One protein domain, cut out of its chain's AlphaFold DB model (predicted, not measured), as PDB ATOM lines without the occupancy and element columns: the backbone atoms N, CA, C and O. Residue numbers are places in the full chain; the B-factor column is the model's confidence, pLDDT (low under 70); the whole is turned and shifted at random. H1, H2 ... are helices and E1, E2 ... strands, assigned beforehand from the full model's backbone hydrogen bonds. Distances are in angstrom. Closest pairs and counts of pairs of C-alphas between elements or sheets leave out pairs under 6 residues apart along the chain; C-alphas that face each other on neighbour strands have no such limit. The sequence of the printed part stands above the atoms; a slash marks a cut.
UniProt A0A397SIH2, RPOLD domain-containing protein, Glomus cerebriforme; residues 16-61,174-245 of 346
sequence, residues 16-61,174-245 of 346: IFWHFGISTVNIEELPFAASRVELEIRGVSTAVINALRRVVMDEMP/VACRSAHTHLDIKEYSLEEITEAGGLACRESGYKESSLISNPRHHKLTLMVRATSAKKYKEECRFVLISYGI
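AT A GLANCE: This is residues 16 to 61 and 174 to 245 of the 346 residues of the protein "RPOLD domain-containing protein" of Glomus cerebriforme (UniProt A0A397SIH2). A twisted sheet of four strands, E1, E2, E4 and E3 side by side, has helices H1 and H5 over one face and no named helix over the other. Beyond the end of the sheet where E3 ends and E4 begins, residues 183 to 216 form a loop-rich extension with three very short helices, H2, H3 and H4. The printed part has 118 residues, with five named helices and four named strands in the order E1 E2 H1 E3 H2 H3 H4 E4 H5; the sheet is antiparallel throughout, and the class is mixed, helices and strands. The whole is only just loose, close to compact, with a radius of gyration of the C-alphas of 16.4 A and spans of 47 by 35 by 23 A.

IN THESE COORDINATES: E1, residues 16 to 22, begins at C-alpha 16 (42.849, -52.558, -32.765) and is 19.8 A long. E2, residues 32 to 42, measures 31.5 A, and H1, residues 46 to 59, 18.8 A. After the cut comes E3, residues 175 to 182, 20.5 A long, ending at C-alpha 182 (39.631, -38.866, -34.139). H2 is residues 190 to 194, H3 201 to 204 and H4 210 to 213. E4, residues 217 to 228, measures 30.4 A and bends by 77 degrees at residue 225. H5, residues 232 to 241, measures 14.1 A and ends at C-alpha 241 (40.524, -58.654, -44.870).

HOW THE PARTS SIT: E1 and E2 form an antiparallel hairpin, with N 17 and O 40 at 3.0 A. E2 and E4 are antiparallel at 162 degrees, with N 37 and O 222 at 2.8 A. E4 and edge strand E3 are antiparallel at 163 degrees, with N 221 and O 179 at 2.8 A. H1 is on the sheet at a height of 9.1 A, over E4 and only just over E3, where 3 of its C-alphas fall; the closest C-alphas of H1 and E3, Met 57 and Ala 175, are 5.3 A apart. H5 is on the same face, 9.3 A high, over E2 and E4 and slantwise to the strands, at 56 degrees to E2 on the local plane; its closest C-alphas to E4 are Glu 235 and Thr 227, 6.4 A. H1 and H5 are close but not clearly touching, with C-alphas 56 and 240 at 7.0 A. H2, H3 and H4 are not on the sheet. H2 and H3 only just touch, and only at the corner, with 3 pairs of C-alphas within 8 A, the closest Ile 193 and Cys 201 at 5.6 A. In H1, H2 and H5 every O i to N i+4 pair is within hydrogen-bond range; H3 and H4 are too short for such a pair.

THE WHOLE: The two C-alphas farthest apart, Glu 29 and Ile 212, are 48.1 A apart. Residues 62 to 173 are not printed, and C-alphas 61 and 174 are 7.5 A apart across the cut. Of the links printed whole, none is long. Mean pLDDT of the printed part is 76.7; residues 16 to 30, 196 to 203 and 242 to 245 are under 70.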
ATOM      1  N   ILE A  16      44.135 -52.528 -32.063       36.97
ATOM      2  CA  ILE A  16      42.849 -52.558 -32.765       36.97
ATOM      3  C   ILE A  16      41.770 -53.099 -31.831       36.97
ATOM      4  O   ILE A  16      41.864 -54.238 -31.374       36.97
ATOM      5  N   PHE A  17      40.734 -52.298 -31.577       42.81
ATOM      6  CA  PHE A  17      39.565 -52.707 -30.790       42.81
ATOM      7  C   PHE A  17      38.314 -52.770 -31.668       42.81
ATOM      8  O   PHE A  17      38.165 -52.018 -32.630       42.81
ATOM      9  N   TRP A  18      37.421 -53.705 -31.343       43.22
ATOM     10  CA  TRP A  18      36.369 -54.174 -32.243       43.22
ATOM     11  C   TRP A  18      35.002 -54.126 -31.591       43.22
ATOM     12  O   TRP A  18      34.791 -54.766 -30.560       43.22
ATOM     13  N   HIS A  19      34.053 -53.465 -32.250       41.91
ATOM     14  CA  HIS A  19      32.662 -53.458 -31.814       41.91
ATOM     15  C   HIS A  19      31.740 -53.774 -32.994       41.91
ATOM     16  O   HIS A  19      31.805 -53.152 -34.056       41.91
ATOM     17  N   PHE A  20      30.872 -54.770 -32.808       42.78
ATOM     18  CA  PHE A  20      29.818 -55.093 -33.761       42.78
ATOM     19  C   PHE A  20      28.493 -54.541 -33.259       42.78
ATOM     20  O   PHE A  20      28.063 -54.867 -32.152       42.78
ATOM     21  N   GLY A  21      27.838 -53.747 -34.101       39.94
ATOM     22  CA  GLY A  21      26.497 -53.245 -33.858       39.94
ATOM     23  C   GLY A  21      25.579 -53.653 -34.997       39.94
ATOM     24  O   GLY A  21      25.887 -53.456 -36.170       39.94
ATOM     25  N   ILE A  22      24.422 -54.203 -34.664       41.16
ATOM     26  CA  ILE A  22      23.352 -54.364 -35.638       41.16
ATOM     27  C   ILE A  22      22.542 -53.063 -35.616       41.16
ATOM     28  O   ILE A  22      21.977 -52.698 -34.588       41.16
ATOM     29  N   SER A  23      22.524 -52.330 -36.730       39.88
ATOM     30  CA  SER A  23      21.669 -51.148 -36.888       39.88
ATOM     31  C   SER A  23      20.210 -51.611 -36.958       39.88
ATOM     32  O   SER A  23      19.820 -52.294 -37.900       39.88
ATOM     33  N   THR A  24      19.419 -51.272 -35.946       40.84
ATOM     34  CA  THR A  24      18.077 -51.800 -35.664       40.84
ATOM     35  C   THR A  24      17.007 -51.438 -36.699       40.84
ATOM     36  O   THR A  24      16.626 -50.273 -36.780       40.84
ATOM     37  N   VAL A  25      16.453 -52.462 -37.366       36.53
ATOM     38  CA  VAL A  25      15.010 -52.698 -37.613       36.53
ATOM     39  C   VAL A  25      14.825 -54.228 -37.677       36.53
ATOM     40  O   VAL A  25      15.345 -54.832 -38.603       36.53
ATOM     41  N   ASN A  26      14.185 -54.860 -36.680       37.53
ATOM     42  CA  ASN A  26      13.745 -56.280 -36.649       37.53
ATOM     43  C   ASN A  26      14.561 -57.300 -37.486       37.53
ATOM     44  O   ASN A  26      14.032 -57.996 -38.348       37.53
ATOM     45  N   ILE A  27      15.867 -57.423 -37.228       41.50
ATOM     46  CA  ILE A  27      16.766 -58.315 -37.994       41.50
ATOM     47  C   ILE A  27      16.554 -59.805 -37.697       41.50
ATOM     48  O   ILE A  27      17.010 -60.654 -38.456       41.50
ATOM     49  N   GLU A  28      15.803 -60.142 -36.649       44.53
ATOM     50  CA  GLU A  28      15.435 -61.535 -36.379       44.53
ATOM     51  C   GLU A  28      14.464 -62.113 -37.431       44.53
ATOM     52  O   GLU A  28      14.337 -63.331 -37.521       44.53
ATOM     53  N   GLU A  29      13.853 -61.275 -38.282       50.81
ATOM     54  CA  GLU A  29      12.872 -61.699 -39.296       50.81
ATOM     55  C   GLU A  29      13.432 -61.776 -40.731       50.81
ATOM     56  O   GLU A  29      12.832 -62.433 -41.582       50.81
ATOM     57  N   LEU A  30      14.580 -61.148 -41.029       59.56
ATOM     58  CA  LEU A  30      15.121 -61.068 -42.394       59.56
ATOM     59  C   LEU A  30      16.457 -61.819 -42.535       59.56
ATOM     60  O   LEU A  30      17.373 -61.612 -41.740       59.56
ATOM     61  N   PRO A  31      16.634 -62.649 -43.583       71.88
ATOM     62  CA  PRO A  31      17.825 -63.487 -43.733       71.88
ATOM     63  C   PRO A  31      19.105 -62.676 -43.984       71.88
ATOM     64  O   PRO A  31      20.192 -63.152 -43.650       71.88
ATOM     65  N   PHE A  32      18.979 -61.458 -44.532       81.38
ATOM     66  CA  PHE A  32      20.082 -60.535 -44.807       81.38
ATOM     67  C   PHE A  32      19.729 -59.092 -44.450       81.38
ATOM     68  O   PHE A  32      18.659 -58.596 -44.816       81.38
ATOM     69  N   ALA A  33      20.672 -58.403 -43.809       81.62
ATOM     70  CA  ALA A  33      20.570 -56.990 -43.462       81.62
ATOM     71  C   ALA A  33      21.933 -56.289 -43.491       81.62
ATOM     72  O   ALA A  33      22.988 -56.935 -43.500       81.62
ATOM     73  N   ALA A  34      21.912 -54.958 -43.488       85.62
ATOM     74  CA  ALA A  34      23.131 -54.169 -43.403       85.62
ATOM     75  C   ALA A  34      23.699 -54.195 -41.971       85.62
ATOM     76  O   ALA A  34      22.988 -53.891 -41.012       85.62
ATOM     77  N   SER A  35      24.986 -54.513 -41.825       85.19
ATOM     78  CA  SER A  35      25.670 -54.560 -40.523       85.19
ATOM     79  C   SER A  35      26.576 -53.357 -40.322       85.19
ATOM     80  O   SER A  35      27.346 -53.007 -41.217       85.19
ATOM     81  N   ARG A  36      26.519 -52.749 -39.130       84.50
ATOM     82  CA  ARG A  36      27.430 -51.673 -38.741       84.50
ATOM     83  C   ARG A  36      28.695 -52.271 -38.143       84.50
ATOM     84  O   ARG A  36      28.645 -53.078 -37.214       84.50
ATOM     85  N   VAL A  37      29.832 -51.837 -38.665       83.62
ATOM     86  CA  VAL A  37      31.152 -52.239 -38.188       83.62
ATOM     87  C   VAL A  37      31.864 -51.021 -37.636       83.62
ATOM     88  O   VAL A  37      31.908 -49.983 -38.297       83.62
ATOM     89  N   GLU A  38      32.421 -51.161 -36.434       86.44
ATOM     90  CA  GLU A  38      33.250 -50.139 -35.805       86.44
ATOM     91  C   GLU A  38      34.623 -50.708 -35.454       86.44
ATOM     92  O   GLU A  38      34.743 -51.724 -34.762       86.44
ATOM     93  N   LEU A  39      35.655 -50.027 -35.942       84.00
ATOM     94  CA  LEU A  39      37.057 -50.357 -35.746       84.00
ATOM     95  C   LEU A  39      37.735 -49.195 -35.046       84.00
ATOM     96  O   LEU A  39      37.792 -48.092 -35.583       84.00
ATOM     97  N   GLU A  40      38.282 -49.441 -33.872       89.00
ATOM     98  CA  GLU A  40      39.191 -48.512 -33.220       89.00
ATOM     99  C   GLU A  40      40.615 -48.863 -33.644       89.00
ATOM    100  O   GLU A  40      41.027 -50.004 -33.475       89.00
ATOM    101  N   ILE A  41      41.357 -47.909 -34.208       85.12
ATOM    102  CA  ILE A  41      42.718 -48.114 -34.712       85.12
ATOM    103  C   ILE A  41      43.641 -47.077 -34.079       85.12
ATOM    104  O   ILE A  41      43.422 -45.871 -34.214       85.12
ATOM    105  N   ARG A  42      44.690 -47.550 -33.402       87.94
ATOM    106  CA  ARG A  42      45.698 -46.710 -32.745       87.94
ATOM    107  C   ARG A  42      47.037 -46.747 -33.474       87.94
ATOM    108  O   ARG A  42      47.347 -47.697 -34.184       87.94
ATOM    109  N   GLY A  43      47.838 -45.702 -33.294       86.38
ATOM    110  CA  GLY A  43      49.198 -45.596 -33.825       86.38
ATOM    111  C   GLY A  43      49.300 -45.237 -35.314       86.38
ATOM    112  O   GLY A  43      50.411 -45.180 -35.836       86.38
ATOM    113  N   VAL A  44      48.190 -44.958 -36.007       86.62
ATOM    114  CA  VAL A  44      48.178 -44.674 -37.457       86.62
ATOM    115  C   VAL A  44      47.864 -43.210 -37.753       86.62
ATOM    116  O   VAL A  44      47.156 -42.561 -36.993       86.62
ATOM    117  N   SER A  45      48.384 -42.659 -38.851       89.31
ATOM    118  CA  SER A  45      48.081 -41.274 -39.243       89.31
ATOM    119  C   SER A  45      46.668 -41.134 -39.829       89.31
ATOM    120  O   SER A  45      46.089 -42.100 -40.335       89.31
ATOM    121  N   THR A  46      46.141 -39.905 -39.867       89.69
ATOM    122  CA  THR A  46      44.887 -39.574 -40.576       89.69
ATOM    123  C   THR A  46      44.897 -40.025 -42.043       89.69
ATOM    124  O   THR A  46      43.869 -40.412 -42.597       89.69
ATOM    125  N   ALA A  47      46.063 -39.997 -42.695       87.44
ATOM    126  CA  ALA A  47      46.186 -40.421 -44.085       87.44
ATOM    127  C   ALA A  47      45.946 -41.929 -44.246       87.44
ATOM    128  O   ALA A  47      45.236 -42.330 -45.166       87.44
ATOM    129  N   VAL A  48      46.468 -42.745 -43.322       86.94
ATOM    130  CA  VAL A  48      46.267 -44.201 -43.314       86.94
ATOM    131  C   VAL A  48      44.800 -44.547 -43.080       86.94
ATOM    132  O   VAL A  48      44.231 -45.307 -43.860       86.94
ATOM    133  N   ILE A  49      44.156 -43.974 -42.054       88.81
ATOM    134  CA  ILE A  49      42.751 -44.305 -41.754       88.81
ATOM    135  C   ILE A  49      41.811 -43.870 -42.885       88.81
ATOM    136  O   ILE A  49      40.887 -44.602 -43.237       88.81
ATOM    137  N   ASN A  50      42.067 -42.719 -43.517       89.00
ATOM    138  CA  ASN A  50      41.280 -42.278 -44.664       89.00
ATOM    139  C   ASN A  50      41.549 -43.129 -45.918       89.00
ATOM    140  O   ASN A  50      40.621 -43.365 -46.690       89.00
ATOM    141  N   ALA A  51      42.781 -43.611 -46.112       86.19
ATOM    142  CA  ALA A  51      43.091 -44.566 -47.171       86.19
ATOM    143  C   ALA A  51      42.346 -45.886 -46.961       86.19
ATOM    144  O   ALA A  51      41.622 -46.308 -47.856       86.19
ATOM    145  N   LEU A  52      42.402 -46.463 -45.756       85.25
ATOM    146  CA  LEU A  52      41.633 -47.658 -45.400       85.25
ATOM    147  C   LEU A  52      40.131 -47.468 -45.661       85.25
ATOM    148  O   LEU A  52      39.505 -48.289 -46.330       85.25
ATOM    149  N   ARG A  53      39.566 -46.351 -45.185       88.50
ATOM    150  CA  ARG A  53      38.155 -45.984 -45.373       88.50
ATOM    151  C   ARG A  53      37.735 -46.037 -46.844       88.50
ATOM    152  O   ARG A  53      36.647 -46.522 -47.147       88.50
ATOM    153  N   ARG A  54      38.582 -45.516 -47.737       85.25
ATOM    154  CA  ARG A  54      38.313 -45.462 -49.177       85.25
ATOM    155  C   ARG A  54      38.573 -46.768 -49.889       85.25
ATOM    156  O   ARG A  54      37.761 -47.122 -50.724       85.25
ATOM    157  N   VAL A  55      39.629 -47.496 -49.542       84.19
ATOM    158  CA  VAL A  55      39.891 -48.815 -50.131       84.19
ATOM    159  C   VAL A  55      38.691 -49.732 -49.894       84.19
ATOM    160  O   VAL A  55      38.176 -50.326 -50.837       84.19
ATOM    161  N   VAL A  56      38.178 -49.769 -48.659       84.12
ATOM    162  CA  VAL A  56      37.012 -50.592 -48.298       84.12
ATOM    163  C   VAL A  56      35.741 -50.170 -49.049       84.12
ATOM    164  O   VAL A  56      34.905 -51.016 -49.363       84.12
ATOM    165  N   MET A  57      35.585 -48.878 -49.346       85.94
ATOM    166  CA  MET A  57      34.416 -48.348 -50.048       85.94
ATOM    167  C   MET A  57      34.533 -48.519 -51.569       85.94
ATOM    168  O   MET A  57      33.666 -49.130 -52.175       85.94
ATOM    169  N   ASP A  58      35.613 -48.026 -52.168       86.38
ATOM    170  CA  ASP A  58      35.736 -47.784 -53.608       86.38
ATOM    171  C   ASP A  58      36.432 -48.937 -54.351       86.38
ATOM    172  O   ASP A  58      36.157 -49.175 -55.526       86.38
ATOM    173  N   GLU A  59      37.368 -49.632 -53.705       82.25
ATOM    174  CA  GLU A  59      38.318 -50.529 -54.387       82.25
ATOM    175  C   GLU A  59      38.054 -52.006 -54.115       82.25
ATOM    176  O   GLU A  59      38.680 -52.875 -54.724       82.25
ATOM    177  N   MET A  60      37.117 -52.305 -53.217       83.62
ATOM    178  CA  MET A  60      36.766 -53.682 -52.912       83.62
ATOM    179  C   MET A  60      35.998 -54.341 -54.040       83.62
ATOM    180  O   MET A  60      34.990 -53.780 -54.480       83.62
ATOM    181  N   PRO A  61      36.441 -55.538 -54.486       85.69
ATOM    182  CA  PRO A  61      35.656 -56.354 -55.388       85.69
ATOM    183  C   PRO A  61      34.292 -56.634 -54.763       85.69
ATOM    184  O   PRO A  61      34.193 -57.253 -53.701       85.69
ATOM    185  N   VAL A 174      30.727 -52.812 -51.612       88.25
ATOM    186  CA  VAL A 174      30.564 -53.819 -50.539       88.25
ATOM    187  C   VAL A 174      30.222 -53.180 -49.191       88.25
ATOM    188  O   VAL A 174      29.527 -53.773 -48.359       88.25
ATOM    189  N   ALA A 175      30.683 -51.945 -48.993       89.38
ATOM    190  CA  ALA A 175      30.464 -51.148 -47.802       89.38
ATOM    191  C   ALA A 175      30.028 -49.730 -48.180       89.38
ATOM    192  O   ALA A 175      30.447 -49.179 -49.195       89.38
ATOM    193  N   CYS A 176      29.190 -49.122 -47.349       89.81
ATOM    194  CA  CYS A 176      28.731 -47.747 -47.507       89.81
ATOM    195  C   CYS A 176      28.762 -47.005 -46.167       89.81
ATOM    196  O   CYS A 176      29.116 -47.575 -45.134       89.81
ATOM    197  N   ARG A 177      28.414 -45.709 -46.188       88.62
ATOM    198  CA  ARG A 177      28.380 -44.839 -44.994       88.62
ATOM    199  C   ARG A 177      29.679 -44.907 -44.176       88.62
ATOM    200  O   ARG A 177      29.652 -44.946 -42.952       88.62
ATOM    201  N   SER A 178      30.807 -44.959 -44.885       89.81
ATOM    202  CA  SER A 178      32.131 -45.103 -44.292       89.81
ATOM    203  C   SER A 178      32.635 -43.750 -43.784       89.81
ATOM    204  O   SER A 178      32.838 -42.820 -44.573       89.81
ATOM    205  N   ALA A 179      32.847 -43.632 -42.478       90.44
ATOM    206  CA  ALA A 179      33.289 -42.418 -41.797       90.44
ATOM    207  C   ALA A 179      34.354 -42.753 -40.752       90.44
ATOM    208  O   ALA A 179      34.349 -43.851 -40.203       90.44
ATOM    209  N   HIS A 180      35.252 -41.815 -40.452       90.69
ATOM    210  CA  HIS A 180      36.162 -41.959 -39.318       90.69
ATOM    211  C   HIS A 180      36.124 -40.726 -38.419       90.69
ATOM    212  O   HIS A 180      35.881 -39.626 -38.906       90.69
ATOM    213  N   THR A 181      36.368 -40.927 -37.126       91.56
ATOM    214  CA  THR A 181      36.501 -39.870 -36.116       91.56
ATOM    215  C   THR A 181      37.836 -40.014 -35.388       91.56
ATOM    216  O   THR A 181      38.324 -41.133 -35.206       91.56
ATOM    217  N   HIS A 182      38.430 -38.900 -34.973       93.75
ATOM    218  CA  HIS A 182      39.631 -38.866 -34.139       93.75
ATOM    219  C   HIS A 182      39.229 -38.958 -32.665       93.75
ATOM    220  O   HIS A 182      38.367 -38.213 -32.216       93.75
ATOM    221  N   LEU A 183      39.819 -39.891 -31.923       90.75
ATOM    222  CA  LEU A 183      39.494 -40.159 -30.518       90.75
ATOM    223  C   LEU A 183      40.477 -39.500 -29.538       90.75
ATOM    224  O   LEU A 183      40.223 -39.478 -28.338       90.75
ATOM    225  N   ASP A 184      41.584 -38.958 -30.044       92.00
ATOM    226  CA  ASP A 184      42.633 -38.274 -29.283       92.00
ATOM    227  C   ASP A 184      42.680 -36.754 -29.529       92.00
ATOM    228  O   ASP A 184      43.621 -36.089 -29.100       92.00
ATOM    229  N   ILE A 185      41.656 -36.186 -30.179       90.38
ATOM    230  CA  ILE A 185      41.472 -34.734 -30.337       90.38
ATOM    231  C   ILE A 185      40.171 -34.314 -29.661       90.38
ATOM    232  O   ILE A 185      39.162 -35.013 -29.717       90.38
ATOM    233  N   LYS A 186      40.181 -33.132 -29.045       86.94
ATOM    234  CA  LYS A 186      39.003 -32.551 -28.404       86.94
ATOM    235  C   LYS A 186      37.950 -32.128 -29.436       86.94
ATOM    236  O   LYS A 186      38.204 -31.262 -30.274       86.94
ATOM    237  N   GLU A 187      36.758 -32.705 -29.330       85.12
ATOM    238  CA  GLU A 187      35.573 -32.332 -30.113       85.12
ATOM    239  C   GLU A 187      34.834 -31.143 -29.483       85.12
ATOM    240  O   GLU A 187      34.960 -30.875 -28.280       85.12
ATOM    241  N   TYR A 188      34.082 -30.408 -30.302       82.81
ATOM    242  CA  TYR A 188      33.069 -29.477 -29.801       82.81
ATOM    243  C   TYR A 188      31.891 -30.255 -29.202       82.81
ATOM    244  O   TYR A 188      31.507 -31.301 -29.725       82.81
ATOM    245  N   SER A 189      31.300 -29.753 -28.116       81.19
ATOM    246  CA  SER A 189      30.054 -30.313 -27.586       81.19
ATOM    247  C   SER A 189      28.858 -29.968 -28.485       81.19
ATOM    248  O   SER A 189      28.925 -29.068 -29.323       81.19
ATOM    249  N   LEU A 190      27.735 -30.672 -28.309       77.00
ATOM    250  CA  LEU A 190      26.494 -30.381 -29.040       77.00
ATOM    251  C   LEU A 190      25.983 -28.959 -28.757       77.00
ATOM    252  O   LEU A 190      25.488 -28.297 -29.672       77.00
ATOM    253  N   GLU A 191      26.137 -28.472 -27.523       80.06
ATOM    254  CA  GLU A 191      25.798 -27.092 -27.162       80.06
ATOM    255  C   GLU A 191      26.680 -26.093 -27.932       80.06
ATOM    256  O   GLU A 191      26.171 -25.179 -28.576       80.06
ATOM    257  N   GLU A 192      27.997 -26.327 -27.983       78.44
ATOM    258  CA  GLU A 192      28.949 -25.460 -28.696       78.44
ATOM    259  C   GLU A 192      28.735 -25.441 -30.223       78.44
ATOM    260  O   GLU A 192      29.077 -24.469 -30.897       78.44
ATOM    261  N   ILE A 193      28.180 -26.517 -30.790       76.06
ATOM    262  CA  ILE A 193      27.848 -26.611 -32.222       76.06
ATOM    263  C   ILE A 193      26.558 -25.840 -32.553       76.06
ATOM    264  O   ILE A 193      26.407 -25.347 -33.675       76.06
ATOM    265  N   THR A 194      25.616 -25.761 -31.609       73.69
ATOM    266  CA  THR A 194      24.268 -25.214 -31.840       73.69
ATOM    267  C   THR A 194      24.151 -23.713 -31.565       73.69
ATOM    268  O   THR A 194      23.256 -23.076 -32.124       73.69
ATOM    269  N   GLU A 195      25.066 -23.117 -30.796       76.12
ATOM    270  CA  GLU A 195      25.100 -21.670 -30.538       76.12
ATOM    271  C   GLU A 195      25.663 -20.816 -31.704       76.12
ATOM    272  O   GLU A 195      26.379 -21.277 -32.603       76.12
ATOM    273  N   ALA A 196      25.301 -19.523 -31.705       50.12
ATOM    274  CA  ALA A 196      25.632 -18.537 -32.738       50.12
ATOM    275  C   ALA A 196      27.151 -18.263 -32.802       50.12
ATOM    276  O   ALA A 196      27.699 -17.453 -32.065       50.12
ATOM    277  N   GLY A 197      27.817 -18.977 -33.709       56.44
ATOM    278  CA  GLY A 197      29.276 -19.063 -33.855       56.44
ATOM    279  C   GLY A 197      29.708 -20.381 -34.517       56.44
ATOM    280  O   GLY A 197      30.789 -20.468 -35.099       56.44
ATOM    281  N   GLY A 198      28.808 -21.375 -34.534       54.47
ATOM    282  CA  GLY A 198      29.024 -22.730 -35.047       54.47
ATOM    283  C   GLY A 198      29.348 -22.891 -36.539       54.47
ATOM    284  O   GLY A 198      29.421 -24.020 -37.007       54.47
ATOM    285  N   LEU A 199      29.577 -21.822 -37.308       54.09
ATOM    286  CA  LEU A 199      30.062 -21.941 -38.693       54.09
ATOM    287  C   LEU A 199      31.470 -22.558 -38.742       54.09
ATOM    288  O   LEU A 199      31.709 -23.428 -39.571       54.09
ATOM    289  N   ALA A 200      32.349 -22.205 -37.796       52.62
ATOM    290  CA  ALA A 200      33.652 -22.858 -37.632       52.62
ATOM    291  C   ALA A 200      33.530 -24.284 -37.046       52.62
ATOM    292  O   ALA A 200      34.304 -25.168 -37.406       52.62
ATOM    293  N   CYS A 201      32.520 -24.538 -36.202       54.78
ATOM    294  CA  CYS A 201      32.227 -25.867 -35.648       54.78
ATOM    295  C   CYS A 201      31.669 -26.847 -36.700       54.78
ATOM    296  O   CYS A 201      31.816 -28.059 -36.547       54.78
ATOM    297  N   ARG A 202      31.024 -26.340 -37.762       53.19
ATOM    298  CA  ARG A 202      30.308 -27.140 -38.773       53.19
ATOM    299  C   ARG A 202      31.208 -27.914 -39.731       53.19
ATOM    300  O   ARG A 202      30.736 -28.891 -40.302       53.19
ATOM    301  N   GLU A 203      32.456 -27.494 -39.932       63.56
ATOM    302  CA  GLU A 203      33.298 -28.103 -40.970       63.56
ATOM    303  C   GLU A 203      34.108 -29.309 -40.477       63.56
ATOM    304  O   GLU A 203      34.192 -30.306 -41.192       63.56
ATOM    305  N   SER A 204      34.685 -29.258 -39.268       71.44
ATOM    306  CA  SER A 204      35.545 -30.340 -38.754       71.44
ATOM    307  C   SER A 204      34.976 -31.095 -37.550       71.44
ATOM    308  O   SER A 204      35.320 -32.259 -37.369       71.44
ATOM    309  N   GLY A 205      34.153 -30.453 -36.711       78.75
ATOM    310  CA  GLY A 205      33.726 -30.990 -35.411       78.75
ATOM    311  C   GLY A 205      34.804 -30.982 -34.309       78.75
ATOM    312  O   GLY A 205      34.498 -31.306 -33.162       78.75
ATOM    313  N   TYR A 206      36.040 -30.557 -34.608       85.25
ATOM    314  CA  TYR A 206      37.183 -30.572 -33.682       85.25
ATOM    315  C   TYR A 206      37.637 -29.163 -33.291       85.25
ATOM    316  O   TYR A 206      37.746 -28.287 -34.147       85.25
ATOM    317  N   LYS A 207      37.996 -28.973 -32.012       85.38
ATOM    318  CA  LYS A 207      38.531 -27.698 -31.485       85.38
ATOM    319  C   LYS A 207      39.934 -27.373 -31.993       85.38
ATOM    320  O   LYS A 207      40.368 -26.227 -31.920       85.38
ATOM    321  N   GLU A 208      40.644 -28.378 -32.492       84.69
ATOM    322  CA  GLU A 208      41.992 -28.251 -33.033       84.69
ATOM    323  C   GLU A 208      42.064 -28.855 -34.434       84.69
ATOM    324  O   GLU A 208      41.461 -29.889 -34.724       84.69
ATOM    325  N   SER A 209      42.840 -28.216 -35.312       82.31
ATOM    326  CA  SER A 209      43.083 -28.738 -36.656       82.31
ATOM    327  C   SER A 209      43.855 -30.055 -36.592       82.31
ATOM    328  O   SER A 209      44.938 -30.111 -36.005       82.31
ATOM    329  N   SER A 210      43.364 -31.083 -37.290       80.81
ATOM    330  CA  SER A 210      44.042 -32.382 -37.419       80.81
ATOM    331  C   SER A 210      45.418 -32.287 -38.092       80.81
ATOM    332  O   SER A 210      46.252 -33.177 -37.929       80.81
ATOM    333  N   LEU A 211      45.692 -31.192 -38.816       77.69
ATOM    334  CA  LEU A 211      47.014 -30.905 -39.378       77.69
ATOM    335  C   LEU A 211      48.044 -30.529 -38.304       77.69
ATOM    336  O   LEU A 211      49.232 -30.766 -38.512       77.69
ATOM    337  N   ILE A 212      47.592 -29.946 -37.190       83.62
ATOM    338  CA  ILE A 212      48.438 -29.492 -36.080       83.62
ATOM    339  C   ILE A 212      48.546 -30.594 -35.025       83.62
ATOM    340  O   ILE A 212      49.652 -30.965 -34.640       83.62
ATOM    341  N   SER A 213      47.408 -31.146 -34.597       85.69
ATOM    342  CA  SER A 213      47.350 -32.152 -33.530       85.69
ATOM    343  C   SER A 213      47.865 -33.529 -33.957       85.69
ATOM    344  O   SER A 213      48.320 -34.294 -33.113       85.69
ATOM    345  N   ASN A 214      47.872 -33.831 -35.266       87.75
ATOM    346  CA  ASN A 214      48.417 -35.067 -35.842       87.75
ATOM    347  C   ASN A 214      47.886 -36.346 -35.146       87.75
ATOM    348  O   ASN A 214      48.681 -37.123 -34.601       87.75
ATOM    349  N   PRO A 215      46.560 -36.581 -35.180       91.81
ATOM    350  CA  PRO A 215      45.909 -37.640 -34.412       91.81
ATOM    351  C   PRO A 215      46.412 -39.030 -34.795       91.81
ATOM    352  O   PRO A 215      46.696 -39.319 -35.965       91.81
ATOM    353  N   ARG A 216      46.491 -39.905 -33.794       92.31
ATOM    354  CA  ARG A 216      46.962 -41.291 -33.900       92.31
ATOM    355  C   ARG A 216      45.958 -42.313 -33.386       92.31
ATOM    356  O   ARG A 216      46.216 -43.506 -33.520       92.31
ATOM    357  N   HIS A 217      44.822 -41.883 -32.854       93.38
ATOM    358  CA  HIS A 217      43.762 -42.754 -32.364       93.38
ATOM    359  C   HIS A 217      42.465 -42.456 -33.109       93.38
ATOM    360  O   HIS A 217      41.920 -41.362 -33.023       93.38
ATOM    361  N   HIS A 218      41.963 -43.435 -33.858       93.12
ATOM    362  CA  HIS A 218      40.822 -43.248 -34.752       93.12
ATOM    363  C   HIS A 218      39.747 -44.297 -34.515       93.12
ATOM    364  O   HIS A 218      40.050 -45.431 -34.151       93.12
ATOM    365  N   LYS A 219      38.497 -43.946 -34.812       91.25
ATOM    366  CA  LYS A 219      37.389 -44.889 -34.968       91.25
ATOM    367  C   LYS A 219      36.902 -44.848 -36.407       91.25
ATOM    368  O   LYS A 219      36.402 -43.818 -36.837       91.25
ATOM    369  N   LEU A 220      37.023 -45.947 -37.141       89.38
ATOM    370  CA  LEU A 220      36.419 -46.149 -38.456       89.38
ATOM    371  C   LEU A 220      35.066 -46.841 -38.285       89.38
ATOM    372  O   LEU A 220      34.957 -47.869 -37.625       89.38
ATOM    373  N   THR A 221      34.041 -46.278 -38.906       89.81
ATOM    374  CA  THR A 221      32.678 -46.807 -38.935       89.81
ATOM    375  C   THR A 221      32.263 -47.033 -40.379       89.81
ATOM    376  O   THR A 221      32.540 -46.191 -41.232       89.81
ATOM    377  N   LEU A 222      31.625 -48.163 -40.669       90.56
ATOM    378  CA  LEU A 222      31.094 -48.470 -41.999       90.56
ATOM    379  C   LEU A 222      29.893 -49.412 -41.918       90.56
ATOM    380  O   LEU A 222      29.691 -50.097 -40.916       90.56
ATOM    381  N   MET A 223      29.106 -49.453 -42.990       89.12
ATOM    382  CA  MET A 223      27.964 -50.350 -43.147       89.12
ATOM    383  C   MET A 223      28.255 -51.382 -44.234       89.12
ATOM    384  O   MET A 223      28.369 -51.016 -45.401       89.12
ATOM    385  N   VAL A 224      28.330 -52.665 -43.885       89.12
ATOM    386  CA  VAL A 224      28.392 -53.763 -44.865       89.12
ATOM    387  C   VAL A 224      26.974 -54.061 -45.344       89.12
ATOM    388  O   VAL A 224      26.091 -54.268 -44.515       89.12
ATOM    389  N   ARG A 225      26.726 -54.046 -46.662       87.06
ATOM    390  CA  ARG A 225      25.357 -53.924 -47.214       87.06
ATOM    391  C   ARG A 225      24.458 -55.154 -47.030       87.06
ATOM    392  O   ARG A 225      23.257 -54.976 -46.856       87.06
ATOM    393  N   ALA A 226      25.005 -56.367 -47.077       86.50
ATOM    394  CA  ALA A 226      24.233 -57.605 -46.959       86.50
ATOM    395  C   ALA A 226      24.984 -58.634 -46.130       86.50
ATOM    396  O   ALA A 226      25.880 -59.308 -46.615       86.50
ATOM    397  N   THR A 227      24.596 -58.776 -44.874       81.44
ATOM    398  CA  THR A 227      25.153 -59.778 -43.970       81.44
ATOM    399  C   THR A 227      24.054 -60.655 -43.402       81.44
ATOM    400  O   THR A 227      22.950 -60.176 -43.142       81.44
ATOM    401  N   SER A 228      24.349 -61.937 -43.225       84.25
ATOM    402  CA  SER A 228      23.442 -62.910 -42.641       84.25
ATOM    403  C   SER A 228      23.446 -62.811 -41.120       84.25
ATOM    404  O   SER A 228      24.499 -62.706 -40.489       84.25
ATOM    405  N   ALA A 229      22.275 -62.940 -40.497       74.88
ATOM    406  CA  ALA A 229      22.147 -62.870 -39.037       74.88
ATOM    407  C   ALA A 229      23.064 -63.872 -38.297       74.88
ATOM    408  O   ALA A 229      23.535 -63.597 -37.196       74.88
ATOM    409  N   LYS A 230      23.362 -65.025 -38.916       78.44
ATOM    410  CA  LYS A 230      24.197 -66.083 -38.326       78.44
ATOM    411  C   LYS A 230      25.701 -65.884 -38.540       78.44
ATOM    412  O   LYS A 230      26.472 -66.300 -37.681       78.44
ATOM    413  N   LYS A 231      26.128 -65.287 -39.661       82.12
ATOM    414  CA  LYS A 231      27.553 -65.185 -40.046       82.12
ATOM    415  C   LYS A 231      28.047 -63.746 -40.213       82.12
ATOM    416  O   LYS A 231      29.175 -63.551 -40.657       82.12
ATOM    417  N   TYR A 232      27.268 -62.739 -39.806       79.12
ATOM    418  CA  TYR A 232      27.599 -61.329 -40.043       79.12
ATOM    419  C   TYR A 232      29.010 -60.933 -39.587       79.12
ATOM    420  O   TYR A 232      29.666 -60.155 -40.271       79.12
ATOM    421  N   LYS A 233      29.522 -61.482 -38.474       78.31
ATOM    422  CA  LYS A 233      30.890 -61.194 -38.005       78.31
ATOM    423  C   LYS A 233      31.951 -61.692 -38.985       78.31
ATOM    424  O   LYS A 233      32.886 -60.960 -39.295       78.31
ATOM    425  N   GLU A 234      31.805 -62.923 -39.471       82.81
ATOM    426  CA  GLU A 234      32.725 -63.537 -40.436       82.81
ATOM    427  C   GLU A 234      32.665 -62.822 -41.787       82.81
ATOM    428  O   GLU A 234      33.691 -62.594 -42.420       82.81
ATOM    429  N   GLU A 235      31.464 -62.432 -42.204       82.56
ATOM    430  CA  GLU A 235      31.197 -61.712 -43.449       82.56
ATOM    431  C   GLU A 235      31.745 -60.278 -43.417       82.56
ATOM    432  O   GLU A 235      32.424 -59.857 -44.352       82.56
ATOM    433  N   CYS A 236      31.538 -59.546 -42.319       82.50
ATOM    434  CA  CYS A 236      32.150 -58.232 -42.108       82.50
ATOM    435  C   CYS A 236      33.675 -58.331 -42.076       82.50
ATOM    436  O   CYS A 236      34.370 -57.522 -42.688       82.50
ATOM    437  N   ARG A 237      34.206 -59.347 -41.387       81.62
ATOM    438  CA  ARG A 237      35.642 -59.603 -41.343       81.62
ATOM    439  C   ARG A 237      36.191 -59.927 -42.724       81.62
ATOM    440  O   ARG A 237      37.242 -59.406 -43.055       81.62
ATOM    441  N   PHE A 238      35.490 -60.728 -43.527       83.19
ATOM    442  CA  PHE A 238      35.878 -60.995 -44.911       83.19
ATOM    443  C   PHE A 238      36.034 -59.688 -45.693       83.19
ATOM    444  O   PHE A 238      37.108 -59.437 -46.218       83.19
ATOM    445  N   VAL A 239      35.027 -58.808 -45.675       81.50
ATOM    446  CA  VAL A 239      35.100 -57.497 -46.348       81.50
ATOM    447  C   VAL A 239      36.322 -56.689 -45.896       81.50
ATOM    448  O   VAL A 239      36.995 -56.071 -46.715       81.50
ATOM    449  N   LEU A 240      36.641 -56.736 -44.603       76.44
ATOM    450  CA  LEU A 240      37.787 -56.036 -44.033       76.44
ATOM    451  C   LEU A 240      39.138 -56.714 -44.269       76.44
ATOM    452  O   LEU A 240      40.141 -56.042 -44.137       76.44
ATOM    453  N   ILE A 241      39.229 -58.007 -44.572       77.12
ATOM    454  CA  ILE A 241      40.524 -58.654 -44.870       77.12
ATOM    455  C   ILE A 241      40.754 -58.830 -46.362       77.12
ATOM    456  O   ILE A 241      41.880 -59.086 -46.773       77.12
ATOM    457  N   SER A 242      39.699 -58.744 -47.166       67.56
ATOM    458  CA  SER A 242      39.763 -58.917 -48.613       67.56
ATOM    459  C   SER A 242      40.350 -57.709 -49.330       67.56
ATOM    460  O   SER A 242      40.541 -57.783 -50.546       67.56
ATOM    461  N   TYR A 243      40.682 -56.628 -48.612       68.19
ATOM    462  CA  TYR A 243      41.414 -55.542 -49.231       68.19
ATOM    463  C   TYR A 243      42.863 -55.929 -49.499       68.19
ATOM    464  O   TYR A 243      43.657 -56.162 -48.598       68.19
ATOM    465  N   GLY A 244      43.194 -56.016 -50.785       54.19
ATOM    466  CA  GLY A 244      44.557 -56.149 -51.264       54.19
ATOM    467  C   GLY A 244      44.998 -54.815 -51.832       54.19
ATOM    468  O   GLY A 244      44.461 -54.364 -52.840       54.19
ATOM    469  N   ILE A 245      45.988 -54.197 -51.206       52.28
ATOM    470  CA  ILE A 245      46.601 -52.999 -51.755       52.28
ATOM    471  C   ILE A 245      47.561 -53.413 -52.865       52.28
ATOM    472  O   ILE A 245      48.594 -54.036 -52.623       52.28
TER     473      ILE A 245